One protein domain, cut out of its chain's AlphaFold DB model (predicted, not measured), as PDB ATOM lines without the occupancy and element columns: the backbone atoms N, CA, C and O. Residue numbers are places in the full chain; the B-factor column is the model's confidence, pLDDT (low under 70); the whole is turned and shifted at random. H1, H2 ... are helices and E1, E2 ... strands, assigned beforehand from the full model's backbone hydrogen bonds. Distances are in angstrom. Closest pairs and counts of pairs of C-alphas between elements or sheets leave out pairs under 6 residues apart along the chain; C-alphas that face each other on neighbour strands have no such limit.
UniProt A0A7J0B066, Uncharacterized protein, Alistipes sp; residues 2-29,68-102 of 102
ATOM      1  N   ARG A   2     161.517 187.720 182.669       63.25
ATOM      2  CA  ARG A   2     161.679 186.343 182.158       63.25
ATOM      3  C   ARG A   2     160.421 185.553 182.508       63.25
ATOM      4  O   ARG A   2     159.792 185.875 183.516       63.25
ATOM      5  N   ASP A   3     160.082 184.555 181.698       73.50
ATOM      6  CA  ASP A   3     158.914 183.711 181.960       73.50
ATOM      7  C   ASP A   3     159.005 183.059 183.340       73.50
ATOM      8  O   ASP A   3     160.102 182.860 183.889       73.50
ATOM      9  N   THR A   4     157.837 182.692 183.868       78.12
ATOM     10  CA  THR A   4     157.730 181.804 185.027       78.12
ATOM     11  C   THR A   4     158.492 180.503 184.781       78.12
ATOM     12  O   THR A   4     158.917 180.199 183.664       78.12
ATOM     13  N   GLU A   5     158.703 179.727 185.836       84.88
ATOM     14  CA  GLU A   5     159.355 178.427 185.713       84.88
ATOM     15  C   GLU A   5     158.655 177.546 184.663       84.88
ATOM     16  O   GLU A   5     157.427 177.477 184.604       84.88
ATOM     17  N   TRP A   6     159.447 176.918 183.793       91.44
ATOM     18  CA  TRP A   6     158.934 176.029 182.757       91.44
ATOM     19  C   TRP A   6     158.696 174.637 183.344       91.44
ATOM     20  O   TRP A   6     159.618 174.006 183.856       91.44
ATOM     21  N   HIS A   7     157.474 174.124 183.211       92.31
ATOM     22  CA  HIS A   7     157.158 172.755 183.613       92.31
ATOM     23  C   HIS A   7     157.748 171.729 182.637       92.31
ATOM     24  O   HIS A   7     157.637 171.872 181.423       92.31
ATOM     25  N   THR A   8     158.295 170.630 183.157       95.19
ATOM     26  CA  THR A   8     158.950 169.569 182.365       95.19
ATOM     27  C   THR A   8     157.981 168.621 181.645       95.19
ATOM     28  O   THR A   8     158.399 167.760 180.869       95.19
ATOM     29  N   SER A   9     156.670 168.770 181.855       94.38
ATOM     30  CA  SER A   9     155.640 167.866 181.325       94.38
ATOM     31  C   SER A   9     155.636 167.753 179.797       94.38
ATOM     32  O   SER A   9     155.243 166.715 179.267       94.38
ATOM     33  N   PHE A  10     156.048 168.794 179.065       94.88
ATOM     34  CA  PHE A  10     156.145 168.720 177.602       94.88
ATOM     35  C   PHE A  10     157.322 167.840 177.155       94.88
ATOM     36  O   PHE A  10     157.139 167.016 176.266       94.88
ATOM     37  N   VAL A  11     158.472 167.929 177.836       95.25
ATOM     38  CA  VAL A  11     159.641 167.064 177.600       95.25
ATOM     39  C   VAL A  11     159.275 165.607 177.864       95.25
ATOM     40  O   VAL A  11     159.494 164.746 177.017       95.25
ATOM     41  N   ARG A  12     158.625 165.334 179.004       94.69
ATOM     42  CA  ARG A  12     158.173 163.978 179.350       94.69
ATOM     43  C   ARG A  12     157.244 163.393 178.282       94.69
ATOM     44  O   ARG A  12     157.383 162.228 177.922       94.69
ATOM     45  N   ARG A  13     156.301 164.195 177.772       94.88
ATOM     46  CA  ARG A  13     155.382 163.772 176.702       94.88
ATOM     47  C   ARG A  13     156.110 163.525 175.382       94.88
ATOM     48  O   ARG A  13     155.811 162.537 174.721       94.88
ATOM     49  N   ALA A  14     157.072 164.371 175.026       94.81
ATOM     50  CA  ALA A  14     157.883 164.190 173.827       94.81
ATOM     51  C   ALA A  14     158.690 162.880 173.872       94.81
ATOM     52  O   ALA A  14     158.672 162.117 172.909       94.81
ATOM     53  N   MET A  15     159.303 162.563 175.019       92.75
ATOM     54  CA  MET A  15     160.019 161.297 175.220       92.75
ATOM     55  C   MET A  15     159.099 160.079 175.104       92.75
ATOM     56  O   MET A  15     159.451 159.122 174.420       92.75
ATOM     57  N   LEU A  16     157.930 160.122 175.758       93.81
ATOM     58  CA  LEU A  16     156.974 159.008 175.793       93.81
ATOM     59  C   LEU A  16     156.409 158.667 174.409       93.81
ATOM     60  O   LEU A  16     156.120 157.507 174.134       93.81
ATOM     61  N   HIS A  17     156.228 159.674 173.556       95.56
ATOM     62  CA  HIS A  17     155.563 159.531 172.261       95.56
ATOM     63  C   HIS A  17     156.501 159.618 171.061       95.56
ATOM     64  O   HIS A  17     156.011 159.741 169.940       95.56
ATOM     65  N   ASP A  18     157.814 159.580 171.295       94.75
ATOM     66  CA  ASP A  18     158.820 159.665 170.240       94.75
ATOM     67  C   ASP A  18     158.622 160.885 169.327       94.75
ATOM     68  O   ASP A  18     158.479 160.775 168.112       94.75
ATOM     69  N   ARG A  19     158.524 162.069 169.945       95.88
ATOM     70  CA  ARG A  19     158.293 163.331 169.234       95.88
ATOM     71  C   ARG A  19     159.448 164.296 169.395       95.88
ATOM     72  O   ARG A  19     159.951 164.499 170.498       95.88
ATOM     73  N   ASP A  20     159.786 164.933 168.286       96.62
ATOM     74  CA  ASP A  20     160.724 166.041 168.251       96.62
ATOM     75  C   ASP A  20     160.107 167.275 168.905       96.62
ATOM     76  O   ASP A  20     158.887 167.478 168.892       96.62
ATOM     77  N   ILE A  21     160.959 168.129 169.463       96.75
ATOM     78  CA  ILE A  21     160.543 169.425 169.998       96.75
ATOM     79  C   ILE A  21     161.120 170.519 169.116       96.75
ATOM     80  O   ILE A  21     162.333 170.639 168.990       96.75
ATOM     81  N   VAL A  22     160.251 171.361 168.559       96.75
ATOM     82  CA  VAL A  22     160.656 172.543 167.791       96.75
ATOM     83  C   VAL A  22     160.577 173.776 168.697       96.75
ATOM     84  O   VAL A  22     159.478 174.151 169.112       96.75
ATOM     85  N   PRO A  23     161.710 174.417 169.040       95.44
ATOM     86  CA  PRO A  23     161.717 175.666 169.788       95.44
ATOM     87  C   PRO A  23     161.073 176.783 168.962       95.44
ATOM     88  O   PRO A  23     161.445 177.003 167.810       95.44
ATOM     89  N   VAL A  24     160.148 177.533 169.557       94.75
ATOM     90  CA  VAL A  24     159.511 178.686 168.909       94.75
ATOM     91  C   VAL A  24     159.607 179.891 169.833       94.75
ATOM     92  O   VAL A  24     159.139 179.848 170.969       94.75
ATOM     93  N   TYR A  25     160.214 180.968 169.342       93.19
ATOM     94  CA  TYR A  25     160.216 182.263 170.006       93.19
ATOM     95  C   TYR A  25     159.165 183.168 169.368       93.19
ATOM     96  O   TYR A  25     159.174 183.399 168.158       93.19
ATOM     97  N   VAL A  26     158.268 183.701 170.190       89.50
ATOM     98  CA  VAL A  26     157.239 184.651 169.766       89.50
ATOM     99  C   VAL A  26     157.626 186.024 170.298       89.50
ATOM    100  O   VAL A  26     157.648 186.248 171.507       89.50
ATOM    101  N   ALA A  27     157.954 186.944 169.395       83.06
ATOM    102  CA  ALA A  27     158.244 188.322 169.750       83.06
ATOM    103  C   ALA A  27     156.927 189.075 169.953       83.06
ATOM    104  O   ALA A  27     156.168 189.302 169.009       83.06
ATOM    105  N   GLY A  28     156.683 189.489 171.188       72.00
ATOM    106  CA  GLY A  28     155.531 190.291 171.561       72.00
ATOM    107  C   GLY A  28     155.712 190.830 172.970       72.00
ATOM    108  O   GLY A  28     156.335 190.192 173.819       72.00
ATOM    109  N   GLN A  29     155.190 192.024 173.211       69.88
ATOM    110  CA  GLN A  29     155.011 192.545 174.557       69.88
ATOM    111  C   GLN A  29     153.511 192.589 174.824       69.88
ATOM    112  O   GLN A  29     152.741 193.025 173.973       69.88
ATOM    113  N   ARG A  68     156.030 188.784 165.238       88.25
ATOM    114  CA  ARG A  68     157.235 188.144 164.690       88.25
ATOM    115  C   ARG A  68     157.474 186.828 165.415       88.25
ATOM    116  O   ARG A  68     157.665 186.818 166.626       88.25
ATOM    117  N   VAL A  69     157.511 185.733 164.670       92.00
ATOM    118  CA  VAL A  69     157.813 184.400 165.196       92.00
ATOM    119  C   VAL A  69     159.137 183.929 164.610       92.00
ATOM    120  O   VAL A  69     159.376 184.070 163.412       92.00
ATOM    121  N   ARG A  70     160.011 183.389 165.458       94.25
ATOM    122  CA  ARG A  70     161.275 182.761 165.069       94.25
ATOM    123  C   ARG A  70     161.190 181.282 165.424       94.25
ATOM    124  O   ARG A  70     160.921 180.935 166.575       94.25
ATOM    125  N   VAL A  71     161.375 180.428 164.425       95.69
ATOM    126  CA  VAL A  71     161.336 178.971 164.572       95.69
ATOM    127  C   VAL A  71     162.771 178.464 164.582       95.69
ATOM    128  O   VAL A  71     163.540 178.778 163.675       95.69
ATOM    129  N   GLY A  72     163.133 177.739 165.634       94.44
ATOM    130  CA  GLY A  72     164.462 177.169 165.810       94.44
ATOM    131  C   GLY A  72     164.588 175.779 165.200       94.44
ATOM    132  O   GLY A  72     163.617 175.187 164.731       94.44
ATOM    133  N   GLU A  73     165.803 175.244 165.252       95.44
ATOM    134  CA  GLU A  73     166.078 173.871 164.841       95.44
ATOM    135  C   GLU A  73     165.378 172.867 165.765       95.44
ATOM    136  O   GLU A  73     165.393 173.010 166.995       95.44
ATOM    137  N   ALA A  74     164.770 171.845 165.160       96.12
ATOM    138  CA  ALA A  74     164.134 170.760 165.888       96.12
ATOM    139  C   ALA A  74     165.159 170.026 166.767       96.12
ATOM    140  O   ALA A  74     166.273 169.737 166.341       96.12
ATOM    141  N   MET A  75     164.773 169.713 168.000       95.06
ATOM    142  CA  MET A  75     165.497 168.797 168.870       95.06
ATOM    143  C   MET A  75     164.934 167.387 168.646       95.06
ATOM    144  O   MET A  75     163.785 167.153 169.044       95.06
ATOM    145  N   PRO A  76     165.702 166.467 168.029       95.44
ATOM    146  CA  PRO A  76     165.223 165.125 167.731       95.44
ATOM    147  C   PRO A  76     164.873 164.357 169.000       95.44
ATOM    148  O   PRO A  76     165.575 164.452 170.015       95.44
ATOM    149  N   SER A  77     163.821 163.554 168.939       92.94
ATOM    150  CA  SER A  77     163.358 162.723 170.049       92.94
ATOM    151  C   SER A  77     164.451 161.799 170.606       92.94
ATOM    152  O   SER A  77     164.493 161.561 171.818       92.94
ATOM    153  N   GLU A  78     165.386 161.329 169.768       92.62
ATOM    154  CA  GLU A  78     166.513 160.511 170.221       92.62
ATOM    155  C   GLU A  78     167.472 161.306 171.108       92.62
ATOM    156  O   GLU A  78     167.971 160.772 172.099       92.62
ATOM    157  N   GLN A  79     167.711 162.583 170.794       91.62
ATOM    158  CA  GLN A  79     168.528 163.467 171.626       91.62
ATOM    159  C   GLN A  79     167.862 163.688 172.989       91.62
ATOM    160  O   GLN A  79     168.533 163.634 174.018       91.62
ATOM    161  N   ILE A  80     166.544 163.894 173.000       91.31
ATOM    162  CA  ILE A  80     165.752 164.109 174.220       91.31
ATOM    163  C   ILE A  80     165.804 162.859 175.111       91.31
ATOM    164  O   ILE A  80     166.043 162.966 176.313       91.31
ATOM    165  N   ARG A  81     165.624 161.667 174.525       88.88
ATOM    166  CA  ARG A  81     165.631 160.383 175.247       88.88
ATOM    167  C   ARG A  81     166.981 159.989 175.840       88.88
ATOM    168  O   ARG A  81     166.998 159.203 176.779       88.88
ATOM    169  N   ARG A  82     168.092 160.500 175.303       89.12
ATOM    170  CA  ARG A  82     169.444 160.235 175.832       89.12
ATOM    171  C   ARG A  82     169.711 160.910 177.176       89.12
ATOM    172  O   ARG A  82     170.669 160.534 177.838       89.12
ATOM    173  N   SER A  83     168.915 161.908 177.558       85.62
ATOM    174  CA  SER A  83     169.079 162.587 178.839       85.62
ATOM    175  C   SER A  83     168.334 161.867 179.959       85.62
ATOM    176  O   SER A  83     167.166 161.506 179.813       85.62
ATOM    177  N   GLU A  84     168.988 161.739 181.111       82.81
ATOM    178  CA  GLU A  84     168.379 161.225 182.342       82.81
ATOM    179  C   GLU A  84     167.606 162.316 183.109       82.81
ATOM    180  O   GLU A  84     166.803 162.016 183.994       82.81
ATOM    181  N   SER A  85     167.795 163.595 182.750       93.12
ATOM    182  CA  SER A  85     167.228 164.743 183.461       93.12
ATOM    183  C   SER A  85     166.269 165.553 182.587       93.12
ATOM    184  O   SER A  85     166.662 166.343 181.725       93.12
ATOM    185  N   LEU A  86     164.968 165.432 182.883       93.25
ATOM    186  CA  LEU A  86     163.921 166.245 182.249       93.25
ATOM    187  C   LEU A  86     164.139 167.752 182.459       93.25
ATOM    188  O   LEU A  86     163.782 168.556 181.597       93.25
ATOM    189  N   SER A  87     164.695 168.129 183.613       93.06
ATOM    190  CA  SER A  87     164.958 169.527 183.968       93.06
ATOM    191  C   SER A  87     166.072 170.116 183.106       93.06
ATOM    192  O   SER A  87     165.931 171.225 182.592       93.06
ATOM    193  N   GLU A  88     167.140 169.352 182.863       93.62
ATOM    194  CA  GLU A  88     168.241 169.784 181.998       93.62
ATOM    195  C   GLU A  88     167.786 169.973 180.555       93.62
ATOM    196  O   GLU A  88     168.077 171.008 179.953       93.62
ATOM    197  N   VAL A  89     167.010 169.027 180.021       95.00
ATOM    198  CA  VAL A  89     166.453 169.144 178.665       95.00
ATOM    199  C   VAL A  89     165.517 170.347 178.563       95.00
ATOM    200  O   VAL A  89     165.616 171.132 177.622       95.00
ATOM    201  N   CYS A  90     164.643 170.545 179.553       95.56
ATOM    202  CA  CYS A  90     163.776 171.720 179.622       95.56
ATOM    203  C   CYS A  90     164.597 173.022 179.639       95.56
ATOM    204  O   CYS A  90     164.303 173.955 178.890       95.56
ATOM    205  N   GLY A  91     165.661 173.068 180.444       94.50
ATOM    206  CA  GLY A  91     166.572 174.204 180.543       94.50
ATOM    207  C   GLY A  91     167.328 174.493 179.244       94.50
ATOM    208  O   GLY A  91     167.484 175.658 178.876       94.50
ATOM    209  N   GLU A  92     167.759 173.460 178.523       94.44
ATOM    210  CA  GLU A  92     168.397 173.584 177.209       94.44
ATOM    211  C   GLU A  92     167.422 174.129 176.159       94.44
ATOM    212  O   GLU A  92     167.734 175.102 175.473       94.44
ATOM    213  N   ILE A  93     166.209 173.578 176.074       95.25
ATOM    214  CA  ILE A  93     165.176 174.062 175.142       95.25
ATOM    215  C   ILE A  93     164.835 175.520 175.451       95.25
ATOM    216  O   ILE A  93     164.796 176.356 174.547       95.25
ATOM    217  N   ARG A  94     164.665 175.848 176.736       94.06
ATOM    218  CA  ARG A  94     164.450 177.219 177.198       94.06
ATOM    219  C   ARG A  94     165.580 178.131 176.719       94.06
ATOM    220  O   ARG A  94     165.316 179.194 176.163       94.06
ATOM    221  N   ARG A  95     166.837 177.717 176.890       93.31
ATOM    222  CA  ARG A  95     168.019 178.475 176.451       93.31
ATOM    223  C   ARG A  95     168.008 178.726 174.943       93.31
ATOM    224  O   ARG A  95     168.204 179.872 174.547       93.31
ATOM    225  N   ARG A  96     167.711 177.708 174.126       94.56
ATOM    226  CA  ARG A  96     167.577 177.838 172.662       94.56
ATOM    227  C   ARG A  96     166.498 178.851 172.279       94.56
ATOM    228  O   ARG A  96     166.741 179.706 171.433       94.56
ATOM    229  N   VAL A  97     165.338 178.821 172.942       93.94
ATOM    230  CA  VAL A  97     164.264 179.808 172.715       93.94
ATOM    231  C   VAL A  97     164.728 181.230 173.024       93.94
ATOM    232  O   VAL A  97     164.516 182.126 172.210       93.94
ATOM    233  N   TYR A  98     165.403 181.454 174.153       91.69
ATOM    234  CA  TYR A  98     165.889 182.795 174.499       91.69
ATOM    235  C   TYR A  98     167.076 183.260 173.651       91.69
ATOM    236  O   TYR A  98     167.232 184.462 173.459       91.69
ATOM    237  N   GLN A  99     167.889 182.355 173.106       93.06
ATOM    238  CA  GLN A  99     168.922 182.721 172.133       93.06
ATOM    239  C   GLN A  99     168.316 183.284 170.848       93.06
ATOM    240  O   GLN A  99     168.871 184.217 170.280       93.06
ATOM    241  N   MET A 100     167.140 182.796 170.446       92.25
ATOM    242  CA  MET A 100     166.388 183.366 169.327       92.25
ATOM    243  C   MET A 100     165.739 184.713 169.648       92.25
ATOM    244  O   MET A 100     165.141 185.292 168.751       92.25
ATOM    245  N   ALA A 101     165.790 185.210 170.887       85.50
ATOM    246  CA  ALA A 101     165.297 186.546 171.226       85.50
ATOM    247  C   ALA A 101     166.328 187.650 170.937       85.50
ATOM    248  O   ALA A 101     165.940 188.812 170.808       85.50
ATOM    249  N   MET A 102     167.615 187.284 170.854       72.00
ATOM    250  CA  MET A 102     168.712 188.173 170.450       72.00
ATOM    251  C   MET A 102     168.680 188.437 168.940       72.00
ATOM    252  O   MET A 102     169.164 189.510 168.534       72.00
TER     253      MET A 102
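This is residues 2 to 29 and 68 to 102 of the 102 residues of an uncharacterized protein of Alistipes sp (UniProt A0A7J0B066). The longest helix, H3, runs along the domain from the short helices H1 and H2 at one end to a two-stranded antiparallel ribbon, E1 and E2, at the other. The printed part has 63 residues, in order H1 E1 E2 H2 H3, class mixed. It is compact, radius of gyration of the C-alphas 11.8 A, spanning 33 by 22 by 15 A.

H1, residues 9 to 16, begins at C-alpha 9 (155.640, 167.866, 181.325). E1 is residues 24 to 27, E2 68 to 71, H2 77 to 81. H3, residues 86 to 99, is 20.0 A long and ends at C-alpha 99 (168.922, 182.721, 172.133).

H1 touches H2, closest C-alphas Met 15 and Arg 81, 5.7 A. H1 touches H3's residues 86 to 90 alone, closest C-alphas Val 11 and Leu 86, 6.4 A, at a steep tilt of 67 degrees, opposite ways. The closest C-alphas of E1 and H3, Tyr 25 and Val 97, are 5.5 A apart. Between antiparallel E1 and E2, N 25 and O 70 are within hydrogen-bond range, 2.9 A. In H1, H2 and H3 every O i to N i+4 pair is within range.

Residues 30 to 67 are not printed; C-alphas 29 and 68 are 11.0 A apart. Of the links printed whole, none is long. Residues 2 and 29 have pLDDT under 70.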